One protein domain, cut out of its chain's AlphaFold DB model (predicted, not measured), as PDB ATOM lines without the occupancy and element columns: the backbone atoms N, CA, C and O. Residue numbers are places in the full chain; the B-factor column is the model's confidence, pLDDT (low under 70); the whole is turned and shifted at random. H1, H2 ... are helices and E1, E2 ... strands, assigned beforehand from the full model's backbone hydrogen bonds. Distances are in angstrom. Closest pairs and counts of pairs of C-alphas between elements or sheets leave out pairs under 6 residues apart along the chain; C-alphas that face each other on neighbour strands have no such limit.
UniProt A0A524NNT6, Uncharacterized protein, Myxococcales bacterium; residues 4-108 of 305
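What this domain is: This is residues 4 to 108 of the 305 residues of an uncharacterized protein of Myxococcales bacterium (UniProt A0A524NNT6). A three-stranded sheet makes a wall along one side, with the foot of H1 over its edge strand E1 and H2 beside the strands at the sheet's own level. H3, the longest helix, crosses H1 steeply and only grazes the sheet with its last residues; little H4 turns off at a corner beyond it, and the loop of residues 59 to 78 reaches to one end of the longest axis. The printed part has 105 residues, with four named helices and three named strands in the order H1 H2 E1 E2 E3 H3 H4, of mixed class. The sheet, E1 E2 E3, is antiparallel. The whole is compact, with a radius of gyration of the C-alphas of 14.6 A, yet elongated, spanning 46 by 30 by 20 A.

Where its parts are: Find C-alpha 42 at (49.432, 25.165, 43.747); from there E2, residues 42 to 49, runs 22.9 A. Before it lies E1, residues 35 to 39, and after it E3, residues 52 to 58, 19.4 A long. Go back to C-alpha 4 at (42.628, 26.614, 51.054), where H1 begins; it covers residues 4 to 16 and 18.1 A. H2 covers residues 24 to 33, 14.1 A. H3, residues 79 to 96, is 25.8 A long, and H4, residues 101 to 107, ends at C-alpha 107 (36.994, 53.046, 45.681).

How they stand to each other: Start at the meander E1 E2 E3, each strand the antiparallel neighbour of the one before. Between E1 and E2, a hairpin, look for N 37 and O 44 at 2.9 A; between E2 and E3, also a hairpin, N 45 and O 56 are 2.9 A apart. H1 is on the sheet over E1, at a height over the sheet of 9.3 A. H2 stands at the sheet's level, 0.6 A from a local plane fitted to just 6 C-alphas; its closest C-alphas to E2 are Ser 33 and Trp 47, 5.0 A. H1, with residues 12 to 16 alone, touches H2 in a helical hairpin, closest at the C-alphas of Leu 12 and Met 31, 6.3 A, at a shallow tilt of 2 degrees, opposite ways. H1 also touches H3, closest at the C-alphas of Leu 15 and Ala 93, 5.5 A, at a steep tilt of 68 degrees, only just short of about perpendicular. H3 only grazes the sheet, with residues 92 to 96. H3 and H4 touch only at the corner, closest at the C-alphas of Ser 94 and Ala 101, 6.1 A; H4 is apart from H1 and H2. Every O i to N i+4 pair is within hydrogen-bond range in H1 and H2, against 12 of 14 in H3 and 2 of 3 in H4.

The domain as a whole: The C-alphas of Pro 23 and Pro 72, the two farthest apart, are 45.9 A apart. The printed part has no cut, and the link from E3 to H3 is long, with 20 residues. The mean pLDDT of the printed part is 74.5; look for values under 70 at residues 20 to 22, 65 to 84 and 100 to 108.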
ATOM      1  N   GLU A   4      43.769  26.194  51.857       83.69
ATOM      2  CA  GLU A   4      42.628  26.614  51.054       83.69
ATOM      3  C   GLU A   4      41.668  27.524  51.830       83.69
ATOM      4  O   GLU A   4      41.253  28.570  51.331       83.69
ATOM      5  N   HIS A   5      41.353  27.177  53.082       80.75
ATOM      6  CA  HIS A   5      40.458  27.985  53.914       80.75
ATOM      7  C   HIS A   5      41.089  29.313  54.317       80.75
ATOM      8  O   HIS A   5      40.391  30.320  54.392       80.75
ATOM      9  N   ALA A   6      42.394  29.321  54.585       81.19
ATOM     10  CA  ALA A   6      43.108  30.534  54.956       81.19
ATOM     11  C   ALA A   6      43.247  31.487  53.758       81.19
ATOM     12  O   ALA A   6      43.000  32.681  53.913       81.19
ATOM     13  N   VAL A   7      43.537  30.958  52.562       85.12
ATOM     14  CA  VAL A   7      43.525  31.735  51.310       85.12
ATOM     15  C   VAL A   7      42.129  32.295  51.039       85.12
ATOM     16  O   VAL A   7      41.983  33.497  50.824       85.12
ATOM     17  N   ARG A   8      41.084  31.460  51.131       87.94
ATOM     18  CA  ARG A   8      39.692  31.901  50.955       87.94
ATOM     19  C   ARG A   8      39.323  33.003  51.943       87.94
ATOM     20  O   ARG A   8      38.764  34.013  51.541       87.94
ATOM     21  N   TYR A   9      39.645  32.830  53.223       84.81
ATOM     22  CA  TYR A   9      39.367  33.827  54.256       84.81
ATOM     23  C   TYR A   9      40.061  35.163  53.966       84.81
ATOM     24  O   TYR A   9      39.430  36.214  54.063       84.81
ATOM     25  N   LEU A  10      41.341  35.123  53.587       84.44
ATOM     26  CA  LEU A  10      42.107  36.323  53.268       84.44
ATOM     27  C   LEU A  10      41.492  37.074  52.079       84.44
ATOM     28  O   LEU A  10      41.302  38.284  52.162       84.44
ATOM     29  N   LEU A  11      41.116  36.358  51.016       88.31
ATOM     30  CA  LEU A  11      40.452  36.943  49.848       88.31
ATOM     31  C   LEU A  11      39.074  37.516  50.199       88.31
ATOM     32  O   LEU A  11      38.783  38.651  49.841       88.31
ATOM     33  N   LEU A  12      38.253  36.789  50.964       87.88
ATOM     34  CA  LEU A  12      36.937  37.268  51.409       87.88
ATOM     35  C   LEU A  12      37.032  38.540  52.253       87.88
ATOM     36  O   LEU A  12      36.193  39.429  52.118       87.88
ATOM     37  N   ARG A  13      38.055  38.646  53.108       84.12
ATOM     38  CA  ARG A  13      38.303  39.851  53.906       84.12
ATOM     39  C   ARG A  13      38.518  41.080  53.019       84.12
ATOM     40  O   ARG A  13      37.978  42.134  53.337       84.12
ATOM     41  N   HIS A  14      39.288  40.942  51.940       83.94
ATOM     42  CA  HIS A  14      39.578  42.039  51.007       83.94
ATOM     43  C   HIS A  14      38.447  42.282  50.003       83.94
ATOM     44  O   HIS A  14      38.197  43.423  49.642       83.94
ATOM     45  N   LEU A  15      37.687  41.260  49.607       84.38
ATOM     46  CA  LEU A  15      36.451  41.460  48.842       84.38
ATOM     47  C   LEU A  15      35.447  42.292  49.647       84.38
ATOM     48  O   LEU A  15      34.891  43.260  49.137       84.38
ATOM     49  N   LYS A  16      35.285  41.988  50.941       82.06
ATOM     50  CA  LYS A  16      34.364  42.717  51.817       82.06
ATOM     51  C   LYS A  16      34.696  44.210  51.946       82.06
ATOM     52  O   LYS A  16      33.788  45.007  52.133       82.06
ATOM     53  N   SER A  17      35.958  44.627  51.809       76.81
ATOM     54  CA  SER A  17      36.281  46.063  51.855       76.81
ATOM     55  C   SER A  17      35.714  46.876  50.682       76.81
ATOM     56  O   SER A  17      35.689  48.098  50.772       76.81
ATOM     57  N   PHE A  18      35.213  46.227  49.625       72.94
ATOM     58  CA  PHE A  18      34.537  46.884  48.500       72.94
ATOM     59  C   PHE A  18      33.012  47.010  48.675       72.94
ATOM     60  O   PHE A  18      32.342  47.521  47.780       72.94
ATOM     61  N   GLU A  19      32.455  46.587  49.817       74.62
ATOM     62  CA  GLU A  19      31.006  46.587  50.100       74.62
ATOM     63  C   GLU A  19      30.353  47.967  49.971       74.62
ATOM     64  O   GLU A  19      29.193  48.070  49.586       74.62
ATOM     65  N   THR A  20      31.105  49.038  50.223       67.00
ATOM     66  CA  THR A  20      30.615  50.417  50.109       67.00
ATOM     67  C   THR A  20      30.716  51.000  48.702       67.00
ATOM     68  O   THR A  20      30.133  52.048  48.445       67.00
ATOM     69  N   ALA A  21      31.489  50.377  47.811       65.75
ATOM     70  CA  ALA A  21      31.913  50.984  46.551       65.75
ATOM     71  C   ALA A  21      31.350  50.298  45.300       65.75
ATOM     72  O   ALA A  21      31.391  50.877  44.216       65.75
ATOM     73  N   LEU A  22      30.842  49.071  45.436       68.50
ATOM     74  CA  LEU A  22      30.315  48.270  44.333       68.50
ATOM     75  C   LEU A  22      28.862  47.844  44.586       68.50
ATOM     76  O   LEU A  22      28.437  47.754  45.740       68.50
ATOM     77  N   PRO A  23      28.094  47.536  43.524       73.00
ATOM     78  CA  PRO A  23      26.752  46.985  43.658       73.00
ATOM     79  C   PRO A  23      26.745  45.707  44.509       73.00
ATOM     80  O   PRO A  23      27.481  44.753  44.244       73.00
ATOM     81  N   SER A  24      25.856  45.657  45.504       76.56
ATOM     82  CA  SER A  24      25.779  44.561  46.482       76.56
ATOM     83  C   SER A  24      25.578  43.181  45.849       76.56
ATOM     84  O   SER A  24      26.054  42.182  46.385       76.56
ATOM     85  N   LYS A  25      24.912  43.115  44.690       82.00
ATOM     86  CA  LYS A  25      24.619  41.867  43.976       82.00
ATOM     87  C   LYS A  25      25.874  41.197  43.410       82.00
ATOM     88  O   LYS A  25      26.052  40.000  43.609       82.00
ATOM     89  N   GLU A  26      26.738  41.956  42.739       80.19
ATOM     90  CA  GLU A  26      27.965  41.427  42.124       80.19
ATOM     91  C   GLU A  26      28.966  41.005  43.197       80.19
ATOM     92  O   GLU A  26      29.533  39.913  43.141       80.19
ATOM     93  N   LEU A  27      29.114  41.825  44.240       84.75
ATOM     94  CA  LEU A  27      29.980  41.497  45.362       84.75
ATOM     95  C   LEU A  27      29.505  40.239  46.105       84.75
ATOM     96  O   LEU A  27      30.313  39.357  46.404       84.75
ATOM     97  N   ALA A  28      28.202  40.129  46.381       85.31
ATOM     98  CA  ALA A  28      27.633  38.951  47.030       85.31
ATOM     99  C   ALA A  28      27.813  37.685  46.180       85.31
ATOM    100  O   ALA A  28      28.136  36.627  46.723       85.31
ATOM    101  N   GLU A  29      27.659  37.783  44.857       87.94
ATOM    102  CA  GLU A  29      27.885  36.667  43.935       87.94
ATOM    103  C   GLU A  29      29.334  36.170  44.006       87.94
ATOM    104  O   GLU A  29      29.565  34.978  44.233       87.94
ATOM    105  N   VAL A  30      30.315  37.073  43.918       89.06
ATOM    106  CA  VAL A  30      31.739  36.714  44.021       89.06
ATOM    107  C   VAL A  30      32.046  36.106  45.393       89.06
ATOM    108  O   VAL A  30      32.664  35.045  45.481       89.06
ATOM    109  N   MET A  31      31.585  36.726  46.484       89.19
ATOM    110  CA  MET A  31      31.859  36.250  47.847       89.19
ATOM    111  C   MET A  31      31.247  34.874  48.147       89.19
ATOM    112  O   MET A  31      31.859  34.064  48.848       89.19
ATOM    113  N   THR A  32      30.045  34.594  47.636       90.38
ATOM    114  CA  THR A  32      29.352  33.315  47.869       90.38
ATOM    115  C   THR A  32      29.903  32.189  47.002       90.38
ATOM    116  O   THR A  32      30.055  31.068  47.488       90.38
ATOM    117  N   SER A  33      30.261  32.484  45.751       92.31
ATOM    118  CA  SER A  33      30.779  31.501  44.793       92.31
ATOM    119  C   SER A  33      32.279  31.217  44.926       92.31
ATOM    120  O   SER A  33      32.742  30.194  44.420       92.31
ATOM    121  N   LEU A  34      33.045  32.078  45.615       94.12
ATOM    122  CA  LEU A  34      34.493  31.925  45.750       94.12
ATOM    123  C   LEU A  34      34.875  30.595  46.415       94.12
ATOM    124  O   LEU A  34      34.631  30.364  47.610       94.12
ATOM    125  N   SER A  35      35.588  29.768  45.655       92.94
ATOM    126  CA  SER A  35      36.171  28.504  46.090       92.94
ATOM    127  C   SER A  35      37.659  28.420  45.735       92.94
ATOM    128  O   SER A  35      38.136  29.012  44.767       92.94
ATOM    129  N   VAL A  36      38.407  27.703  46.576       90.88
ATOM    130  CA  VAL A  36      39.850  27.479  46.428       90.88
ATOM    131  C   VAL A  36      40.066  25.974  46.408       90.88
ATOM    132  O   VAL A  36      39.805  25.305  47.408       90.88
ATOM    133  N   VAL A  37      40.503  25.447  45.269       90.25
ATOM    134  CA  VAL A  37      40.669  24.006  45.036       90.25
ATOM    135  C   VAL A  37      42.161  23.701  44.877       90.25
ATOM    136  O   VAL A  37      42.857  24.477  44.223       90.25
ATOM    137  N   PRO A  38      42.700  22.624  45.470       86.38
ATOM    138  CA  PRO A  38      44.088  22.235  45.233       86.38
ATOM    139  C   PRO A  38      44.303  21.837  43.767       86.38
ATOM    140  O   PRO A  38      43.489  21.122  43.186       86.38
ATOM    141  N   GLU A  39      45.416  22.276  43.177       85.00
ATOM    142  CA  GLU A  39      45.790  21.934  41.803       85.00
ATOM    143  C   GLU A  39      47.303  21.694  41.700       85.00
ATOM    144  O   GLU A  39      48.111  22.624  41.731       85.00
ATOM    145  N   GLY A  40      47.704  20.424  41.574       84.31
ATOM    146  CA  GLY A  40      49.113  20.041  41.492       84.31
ATOM    147  C   GLY A  40      49.914  20.529  42.705       84.31
ATOM    148  O   GLY A  40      49.659  20.117  43.833       84.31
ATOM    149  N   ARG A  41      50.901  21.405  42.469       79.31
ATOM    150  CA  ARG A  41      51.709  22.042  43.530       79.31
ATOM    151  C   ARG A  41      51.111  23.359  44.051       79.31
ATOM    152  O   ARG A  41      51.637  23.900  45.017       79.31
ATOM    153  N   GLY A  42      50.065  23.888  43.418       85.75
ATOM    154  CA  GLY A  42      49.432  25.165  43.747       85.75
ATOM    155  C   GLY A  42      47.950  25.018  44.085       85.75
ATOM    156  O   GLY A  42      47.496  23.981  44.570       85.75
ATOM    157  N   HIS A  43      47.195  26.085  43.838       88.19
ATOM    158  CA  HIS A  43      45.744  26.109  44.000       88.19
ATOM    159  C   HIS A  43      45.090  26.734  42.768       88.19
ATOM    160  O   HIS A  43      45.731  27.461  42.017       88.19
ATOM    161  N   ARG A  44      43.794  26.507  42.599       91.44
ATOM    162  CA  ARG A  44      42.946  27.181  41.624       91.44
ATOM    163  C   ARG A  44      41.860  27.955  42.354       91.44
ATOM    164  O   ARG A  44      41.192  27.412  43.236       91.44
ATOM    165  N   LEU A  45      41.703  29.221  41.997       93.06
ATOM    166  CA  LEU A  45      40.606  30.066  42.454       93.06
ATOM    167  C   LEU A  45      39.465  29.945  41.446       93.06
ATOM    168  O   LEU A  45      39.716  30.064  40.247       93.06
ATOM    169  N   ARG A  46      38.239  29.725  41.923       94.00
ATOM    170  CA  ARG A  46      37.021  29.738  41.101       94.00
ATOM    171  C   ARG A  46      35.987  30.651  41.729       94.00
ATOM    172  O   ARG A  46      35.785  30.579  42.941       94.00
ATOM    173  N   TRP A  47      35.347  31.493  40.934       95.25
ATOM    174  CA  TRP A  47      34.267  32.374  41.379       95.25
ATOM    175  C   TRP A  47      33.324  32.682  40.217       95.25
ATOM    176  O   TRP A  47      33.616  32.366  39.067       95.25
ATOM    177  N   ARG A  48      32.180  33.289  40.512       92.69
ATOM    178  CA  ARG A  48      31.233  33.798  39.523       92.69
ATOM    179  C   ARG A  48      31.173  35.312  39.592       92.69
ATOM    180  O   ARG A  48      31.188  35.876  40.684       92.69
ATOM    181  N   LEU A  49      31.106  35.945  38.429       89.88
ATOM    182  CA  LEU A  49      30.886  37.376  38.279       89.88
ATOM    183  C   LEU A  49      29.901  37.591  37.131       89.88
ATOM    184  O   LEU A  49      30.141  37.111  36.022       89.88
ATOM    185  N   ALA A  50      28.804  38.300  37.404       85.88
ATOM    186  CA  ALA A  50      27.754  38.577  36.426       85.88
ATOM    187  C   ALA A  50      27.210  37.297  35.754       85.88
ATOM    188  O   ALA A  50      26.960  37.271  34.552       85.88
ATOM    189  N   GLY A  51      27.059  36.211  36.520       85.06
ATOM    190  CA  GLY A  51      26.575  34.918  36.028       85.06
ATOM    191  C   GLY A  51      27.606  34.059  35.284       85.06
ATOM    192  O   GLY A  51      27.306  32.908  34.968       85.06
ATOM    193  N   HIS A  52      28.820  34.561  35.039       89.50
ATOM    194  CA  HIS A  52      29.878  33.819  34.351       89.50
ATOM    195  C   HIS A  52      30.882  33.227  35.338       89.50
ATOM    196  O   HIS A  52      31.359  33.914  36.242       89.50
ATOM    197  N   GLU A  53      31.225  31.952  35.151       92.94
ATOM    198  CA  GLU A  53      32.266  31.287  35.933       92.94
ATOM    199  C   GLU A  53      33.656  31.730  35.469       92.94
ATOM    200  O   GLU A  53      33.958  31.769  34.277       92.94
ATOM    201  N   GLN A  54      34.488  32.088  36.439       93.56
ATOM    202  CA  GLN A  54      35.846  32.570  36.270       93.56
ATOM    203  C   GLN A  54      36.787  31.650  37.037       93.56
ATOM    204  O   GLN A  54      36.504  31.246  38.169       93.56
ATOM    205  N   GLU A  55      37.935  31.353  36.438       92.50
ATOM    206  CA  GLU A  55      38.982  30.569  37.077       92.50
ATOM    207  C   GLU A  55      40.331  31.269  36.945       92.50
ATOM    208  O   GLU A  55      40.651  31.860  35.912       92.50
ATOM    209  N   ARG A  56      41.162  31.169  37.985       91.88
ATOM    210  CA  ARG A  56      42.538  31.666  37.943       91.88
ATOM    211  C   ARG A  56      43.489  30.715  38.665       91.88
ATOM    212  O   ARG A  56      43.227  30.370  39.823       91.88
ATOM    213  N   PRO A  57      44.604  30.309  38.031       89.94
ATOM    214  CA  PRO A  57      45.628  29.531  38.708       89.94
ATOM    215  C   PRO A  57      46.349  30.393  39.750       89.94
ATOM    216  O   PRO A  57      46.637  31.571  39.526       89.94
ATOM    217  N   LEU A  58      46.657  29.783  40.890       87.25
ATOM    218  CA  LEU A  58      47.389  30.376  42.001       87.25
ATOM    219  C   LEU A  58      48.681  29.572  42.236       87.25
ATOM    220  O   LEU A  58      48.636  28.488  42.835       87.25
ATOM    221  N   PRO A  59      49.838  30.077  41.766       83.50
ATOM    222  CA  PRO A  59      51.114  29.382  41.890       83.50
ATOM    223  C   PRO A  59      51.487  29.054  43.347       83.50
ATOM    224  O   PRO A  59      51.105  29.789  44.271       83.50
ATOM    225  N   PRO A  60      52.271  27.986  43.590       77.75
ATOM    226  CA  PRO A  60      52.866  27.747  44.904       77.75
ATOM    227  C   PRO A  60      53.681  28.957  45.369       77.75
ATOM    228  O   PRO A  60      54.368  29.589  44.575       77.75
ATOM    229  N   GLY A  61      53.620  29.267  46.665       73.19
ATOM    230  CA  GLY A  61      54.365  30.388  47.251       73.19
ATOM    231  C   GLY A  61      53.724  31.767  47.059       73.19
ATOM    232  O   GLY A  61      54.259  32.735  47.580       73.19
ATOM    233  N   THR A  62      52.567  31.867  46.388       75.62
ATOM    234  CA  THR A  62      51.842  33.148  46.241       75.62
ATOM    235  C   THR A  62      51.386  33.727  47.587       75.62
ATOM    236  O   THR A  62      51.337  34.940  47.756       75.62
ATOM    237  N   PHE A  63      51.064  32.861  48.554       75.38
ATOM    238  CA  PHE A  63      50.768  33.259  49.928       75.38
ATOM    239  C   PHE A  63      51.708  32.565  50.905       75.38
ATOM    240  O   PHE A  63      51.785  31.333  50.944       75.38
ATOM    241  N   THR A  64      52.336  33.355  51.765       70.81
ATOM    242  CA  THR A  64      53.161  32.874  52.876       70.81
ATOM    243  C   THR A  64      52.318  32.878  54.143       70.81
ATOM    244  O   THR A  64      52.353  33.811  54.942       70.81
ATOM    245  N   LEU A  65      51.458  31.871  54.301       67.88
ATOM    246  CA  LEU A  65      50.540  31.819  55.438       67.88
ATOM    247  C   LEU A  65      51.277  31.472  56.735       67.88
ATOM    248  O   LEU A  65      52.038  30.504  56.794       67.88
ATOM    249  N   TYR A  66      50.986  32.228  57.796       56.75
ATOM    250  CA  TYR A  66      51.528  31.981  59.129       56.75
ATOM    251  C   TYR A  66      51.218  30.550  59.592       56.75
ATOM    252  O   TYR A  66      50.058  30.178  59.797       56.75
ATOM    253  N   ARG A  67      52.268  29.749  59.804       53.09
ATOM    254  CA  ARG A  67      52.177  28.499  60.560       53.09
ATOM    255  C   ARG A  67      52.426  28.796  62.030       53.09
ATOM    256  O   ARG A  67      53.387  29.461  62.402       53.09
ATOM    257  N   ARG A  68      51.525  28.293  62.864       43.41
ATOM    258  CA  ARG A  68      51.586  28.424  64.316       43.41
ATOM    259  C   ARG A  68      52.843  27.688  64.827       43.41
ATOM    260  O   ARG A  68      53.076  26.541  64.451       43.41
ATOM    261  N   GLY A  69      53.686  28.384  65.599       43.00
ATOM    262  CA  GLY A  69      55.029  27.931  66.020       43.00
ATOM    263  C   GLY A  69      55.068  26.798  67.059       43.00
ATOM    264  O   GLY A  69      56.137  26.421  67.518       43.00
ATOM    265  N   ASP A  70      53.912  26.260  67.434       45.81
ATOM    266  CA  ASP A  70      53.702  25.064  68.256       45.81
ATOM    267  C   ASP A  70      53.878  23.750  67.463       45.81
ATOM    268  O   ASP A  70      53.791  22.667  68.038       45.81
ATOM    269  N   ILE A  71      54.158  23.827  66.156       42.31
ATOM    270  CA  ILE A  71      54.468  22.675  65.300       42.31
ATOM    271  C   ILE A  71      55.991  22.620  65.071       42.31
ATOM    272  O   ILE A  71      56.543  23.564  64.493       42.31
ATOM    273  N   PRO A  72      56.691  21.544  65.485       33.56
ATOM    274  CA  PRO A  72      58.136  21.436  65.298       33.56
ATOM    275  C   PRO A  72      58.502  21.479  63.804       33.56
ATOM    276  O   PRO A  72      57.940  20.743  62.996       33.56
ATOM    277  N   GLY A  73      59.430  22.375  63.440       42.53
ATOM    278  CA  GLY A  73      59.949  22.550  62.073       42.53
ATOM    279  C   GLY A  73      59.455  23.785  61.295       42.53
ATOM    280  O   GLY A  73      59.873  23.988  60.158       42.53
ATOM    281  N   GLY A  74      58.589  24.633  61.862       36.72
ATOM    282  CA  GLY A  74      58.088  25.839  61.187       36.72
ATOM    283  C   GLY A  74      58.922  27.090  61.473       36.72
ATOM    284  O   GLY A  74      58.910  27.588  62.596       36.72
ATOM    285  N   ARG A  75      59.595  27.653  60.459       42.00
ATOM    286  CA  ARG A  75      60.125  29.026  60.540       42.00
ATOM    287  C   ARG A  75      58.959  30.001  60.745       42.00
ATOM    288  O   ARG A  75      57.967  29.953  60.022       42.00
ATOM    289  N   THR A  76      59.082  30.873  61.740       40.78
ATOM    290  CA  THR A  76      58.164  31.986  62.007       40.78
ATOM    291  C   THR A  76      58.226  32.987  60.857       40.78
ATOM    292  O   THR A  76      59.243  33.659  60.696       40.78
ATOM    293  N   GLY A  77      57.155  33.077  60.067       41.97
ATOM    294  CA  GLY A  77      57.028  34.093  59.022       41.97
ATOM    295  C   GLY A  77      56.985  35.494  59.633       41.97
ATOM    296  O   GLY A  77      56.180  35.771  60.526       41.97
ATOM    297  N   VAL A  78      57.912  36.342  59.199       43.12
ATOM    298  CA  VAL A  78      58.169  37.699  59.702       43.12
ATOM    299  C   VAL A  78      57.089  38.643  59.159       43.12
ATOM    300  O   VAL A  78      56.678  38.508  58.015       43.12
ATOM    301  N   GLU A  79      56.653  39.651  59.923       42.09
ATOM    302  CA  GLU A  79      55.611  40.635  59.542       42.09
ATOM    303  C   GLU A  79      55.801  41.315  58.168       42.09
ATOM    304  O   GLU A  79      54.845  41.843  57.597       42.09
ATOM    305  N   ARG A  80      57.017  41.279  57.606       40.72
ATOM    306  CA  ARG A  80      57.314  41.731  56.239       40.72
ATOM    307  C   ARG A  80      56.619  40.857  55.180       40.72
ATOM    308  O   ARG A  80      56.049  41.419  54.256       40.72
ATOM    309  N   GLU A  81      56.544  39.540  55.383       49.56
ATOM    310  CA  GLU A  81      55.852  38.583  54.495       49.56
ATOM    311  C   GLU A  81      54.318  38.727  54.550       49.56
ATOM    312  O   GLU A  81      53.615  38.414  53.592       49.56
ATOM    313  N   ASN A  82      53.767  39.258  55.650       51.75
ATOM    314  CA  ASN A  82      52.327  39.524  55.763       51.75
ATOM    315  C   ASN A  82      51.868  40.758  54.970       51.75
ATOM    316  O   ASN A  82      50.709  40.810  54.555       51.75
ATOM    317  N   ARG A  83      52.743  41.755  54.760       51.16
ATOM    318  CA  ARG A  83      52.422  42.900  53.887       51.16
ATOM    319  C   ARG A  83      52.304  42.456  52.433       51.16
ATOM    320  O   ARG A  83      51.346  42.854  51.776       51.16
ATOM    321  N   ASP A  84      53.182  41.556  52.002       68.19
ATOM    322  CA  ASP A  84      53.142  40.980  50.658       68.19
ATOM    323  C   ASP A  84      51.859  40.158  50.451       68.19
ATOM    324  O   ASP A  84      51.158  40.353  49.463       68.19
ATOM    325  N   ASN A  85      51.448  39.346  51.437       74.62
ATOM    326  CA  ASN A  85      50.179  38.606  51.366       74.62
ATOM    327  C   ASN A  85      48.948  39.513  51.227       74.62
ATOM    328  O   ASN A  85      48.015  39.174  50.501       74.62
ATOM    329  N   ASN A  86      48.902  40.637  51.949       74.88
ATOM    330  CA  ASN A  86      47.767  41.557  51.870       74.88
ATOM    331  C   ASN A  86      47.717  42.283  50.526       74.88
ATOM    332  O   ASN A  86      46.629  42.416  49.975       74.88
ATOM    333  N   ALA A  87      48.864  42.710  49.994       77.62
ATOM    334  CA  ALA A  87      48.941  43.316  48.668       77.62
ATOM    335  C   ALA A  87      48.480  42.322  47.590       77.62
ATOM    336  O   ALA A  87      47.550  42.608  46.844       77.62
ATOM    337  N   VAL A  88      49.021  41.101  47.609       82.94
ATOM    338  CA  VAL A  88      48.646  40.034  46.669       82.94
ATOM    339  C   VAL A  88      47.161  39.671  46.780       82.94
ATOM    340  O   VAL A  88      46.483  39.509  45.767       82.94
ATOM    341  N   ALA A  89      46.616  39.567  47.998       84.69
ATOM    342  CA  ALA A  89      45.194  39.284  48.191       84.69
ATOM    343  C   ALA A  89      44.294  40.422  47.696       84.69
ATOM    344  O   ALA A  89      43.227  40.151  47.147       84.69
ATOM    345  N   ARG A  90      44.718  41.678  47.866       82.44
ATOM    346  CA  ARG A  90      44.005  42.860  47.374       82.44
ATOM    347  C   ARG A  90      44.003  42.922  45.848       82.44
ATOM    348  O   ARG A  90      42.960  43.170  45.245       82.44
ATOM    349  N   ASP A  91      45.137  42.637  45.222       83.88
ATOM    350  CA  ASP A  91      45.264  42.607  43.762       83.88
ATOM    351  C   ASP A  91      44.431  41.470  43.157       83.88
ATOM    352  O   ASP A  91      43.774  41.637  42.130       83.88
ATOM    353  N   LEU A  92      44.378  40.317  43.828       87.94
ATOM    354  CA  LEU A  92      43.493  39.223  43.434       87.94
ATOM    355  C   LEU A  92      42.015  39.580  43.628       87.94
ATOM    356  O   LEU A  92      41.223  39.314  42.731       87.94
ATOM    357  N   ALA A  93      41.639  40.202  44.749       86.75
ATOM    358  CA  ALA A  93      40.258  40.609  45.018       86.75
ATOM    359  C   ALA A  93      39.756  41.678  44.030       86.75
ATOM    360  O   ALA A  93      38.642  41.569  43.524       86.75
ATOM    361  N   SER A  94      40.584  42.673  43.699       85.06
ATOM    362  CA  SER A  94      40.251  43.680  42.679       85.06
ATOM    363  C   SER A  94      40.117  43.060  41.287       85.06
ATOM    364  O   SER A  94      39.141  43.333  40.587       85.06
ATOM    365  N   ALA A  95      41.015  42.137  40.922       85.19
ATOM    366  CA  ALA A  95      40.911  41.385  39.674       85.19
ATOM    367  C   ALA A  95      39.646  40.510  39.608       85.19
ATOM    368  O   ALA A  95      39.040  40.410  38.545       85.19
ATOM    369  N   MET A  96      39.218  39.909  40.726       87.81
ATOM    370  CA  MET A  96      37.970  39.128  40.798       87.81
ATOM    371  C   MET A  96      36.726  39.968  40.511       87.81
ATOM    372  O   MET A  96      35.754  39.435  39.984       87.81
ATOM    373  N   LEU A  97      36.771  41.257  40.849       84.62
ATOM    374  CA  LEU A  97      35.690  42.220  40.646       84.62
ATOM    375  C   LEU A  97      35.812  42.981  39.313       84.62
ATOM    376  O   LEU A  97      35.003  43.858  39.038       84.62
ATOM    377  N   GLY A  98      36.829  42.692  38.491       78.19
ATOM    378  CA  GLY A  98      37.066  43.401  37.227       78.19
ATOM    379  C   GLY A  98      37.483  44.870  37.396       78.19
ATOM    380  O   GLY A  98      37.467  45.635  36.432       78.19
ATOM    381  N   VAL A  99      37.875  45.278  38.605       76.12
ATOM    382  CA  VAL A  99      38.273  46.655  38.919       76.12
ATOM    383  C   VAL A  99      39.781  46.792  38.720       76.12
ATOM    384  O   VAL A  99      40.564  46.026  39.282       76.12
ATOM    385  N   ARG A 100      40.223  47.787  37.937       64.31
ATOM    386  CA  ARG A 100      41.656  48.114  37.823       64.31
ATOM    387  C   ARG A 100      42.208  48.477  39.206       64.31
ATOM    388  O   ARG A 100      41.583  49.265  39.910       64.31
ATOM    389  N   ALA A 101      43.382  47.961  39.573       58.00
ATOM    390  CA  ALA A 101      43.990  48.174  40.895       58.00
ATOM    391  C   ALA A 101      44.067  49.666  41.300       58.00
ATOM    392  O   ALA A 101      43.767  50.022  42.435       58.00
ATOM    393  N   GLU A 102      44.345  50.555  40.343       57.19
ATOM    394  CA  GLU A 102      44.381  52.014  40.542       57.19
ATOM    395  C   GLU A 102      43.009  52.627  40.883       57.19
ATOM    396  O   GLU A 102      42.923  53.615  41.610       57.19
ATOM    397  N   ALA A 103      41.922  52.049  40.361       56.06
ATOM    398  CA  ALA A 103      40.555  52.445  40.693       56.06
ATOM    399  C   ALA A 103      40.111  51.827  42.026       56.06
ATOM    400  O   ALA A 103      39.403  52.477  42.790       56.06
ATOM    401  N   ALA A 104      40.578  50.616  42.342       55.19
ATOM    402  CA  ALA A 104      40.348  49.978  43.635       55.19
ATOM    403  C   ALA A 104      40.909  50.825  44.791       55.19
ATOM    404  O   ALA A 104      40.229  50.992  45.798       55.19
ATOM    405  N   ASP A 105      42.080  51.447  44.613       54.94
ATOM    406  CA  ASP A 105      42.668  52.363  45.604       54.94
ATOM    407  C   ASP A 105      41.836  53.637  45.847       54.94
ATOM    408  O   ASP A 105      41.911  54.217  46.926       54.94
ATOM    409  N   ARG A 106      41.017  54.062  44.874       52.88
ATOM    410  CA  ARG A 106      40.101  55.214  45.006       52.88
ATOM    411  C   ARG A 106      38.721  54.833  45.545       52.88
ATOM    412  O   ARG A 106      38.041  55.674  46.119       52.88
ATOM    413  N   LEU A 107      38.299  53.592  45.299       47.47
ATOM    414  CA  LEU A 107      36.994  53.046  45.681       47.47
ATOM    415  C   LEU A 107      36.983  52.515  47.113       47.47
ATOM    416  O   LEU A 107      35.949  52.534  47.777       47.47
ATOM    417  N   LEU A 108      38.128  52.048  47.603       48.97
ATOM    418  CA  LEU A 108      38.278  51.726  49.010       48.97
ATOM    419  C   LEU A 108      38.140  53.031  49.804       48.97
ATOM    420  O   LEU A 108      38.870  53.981  49.515       48.97
TER     421      LEU A 108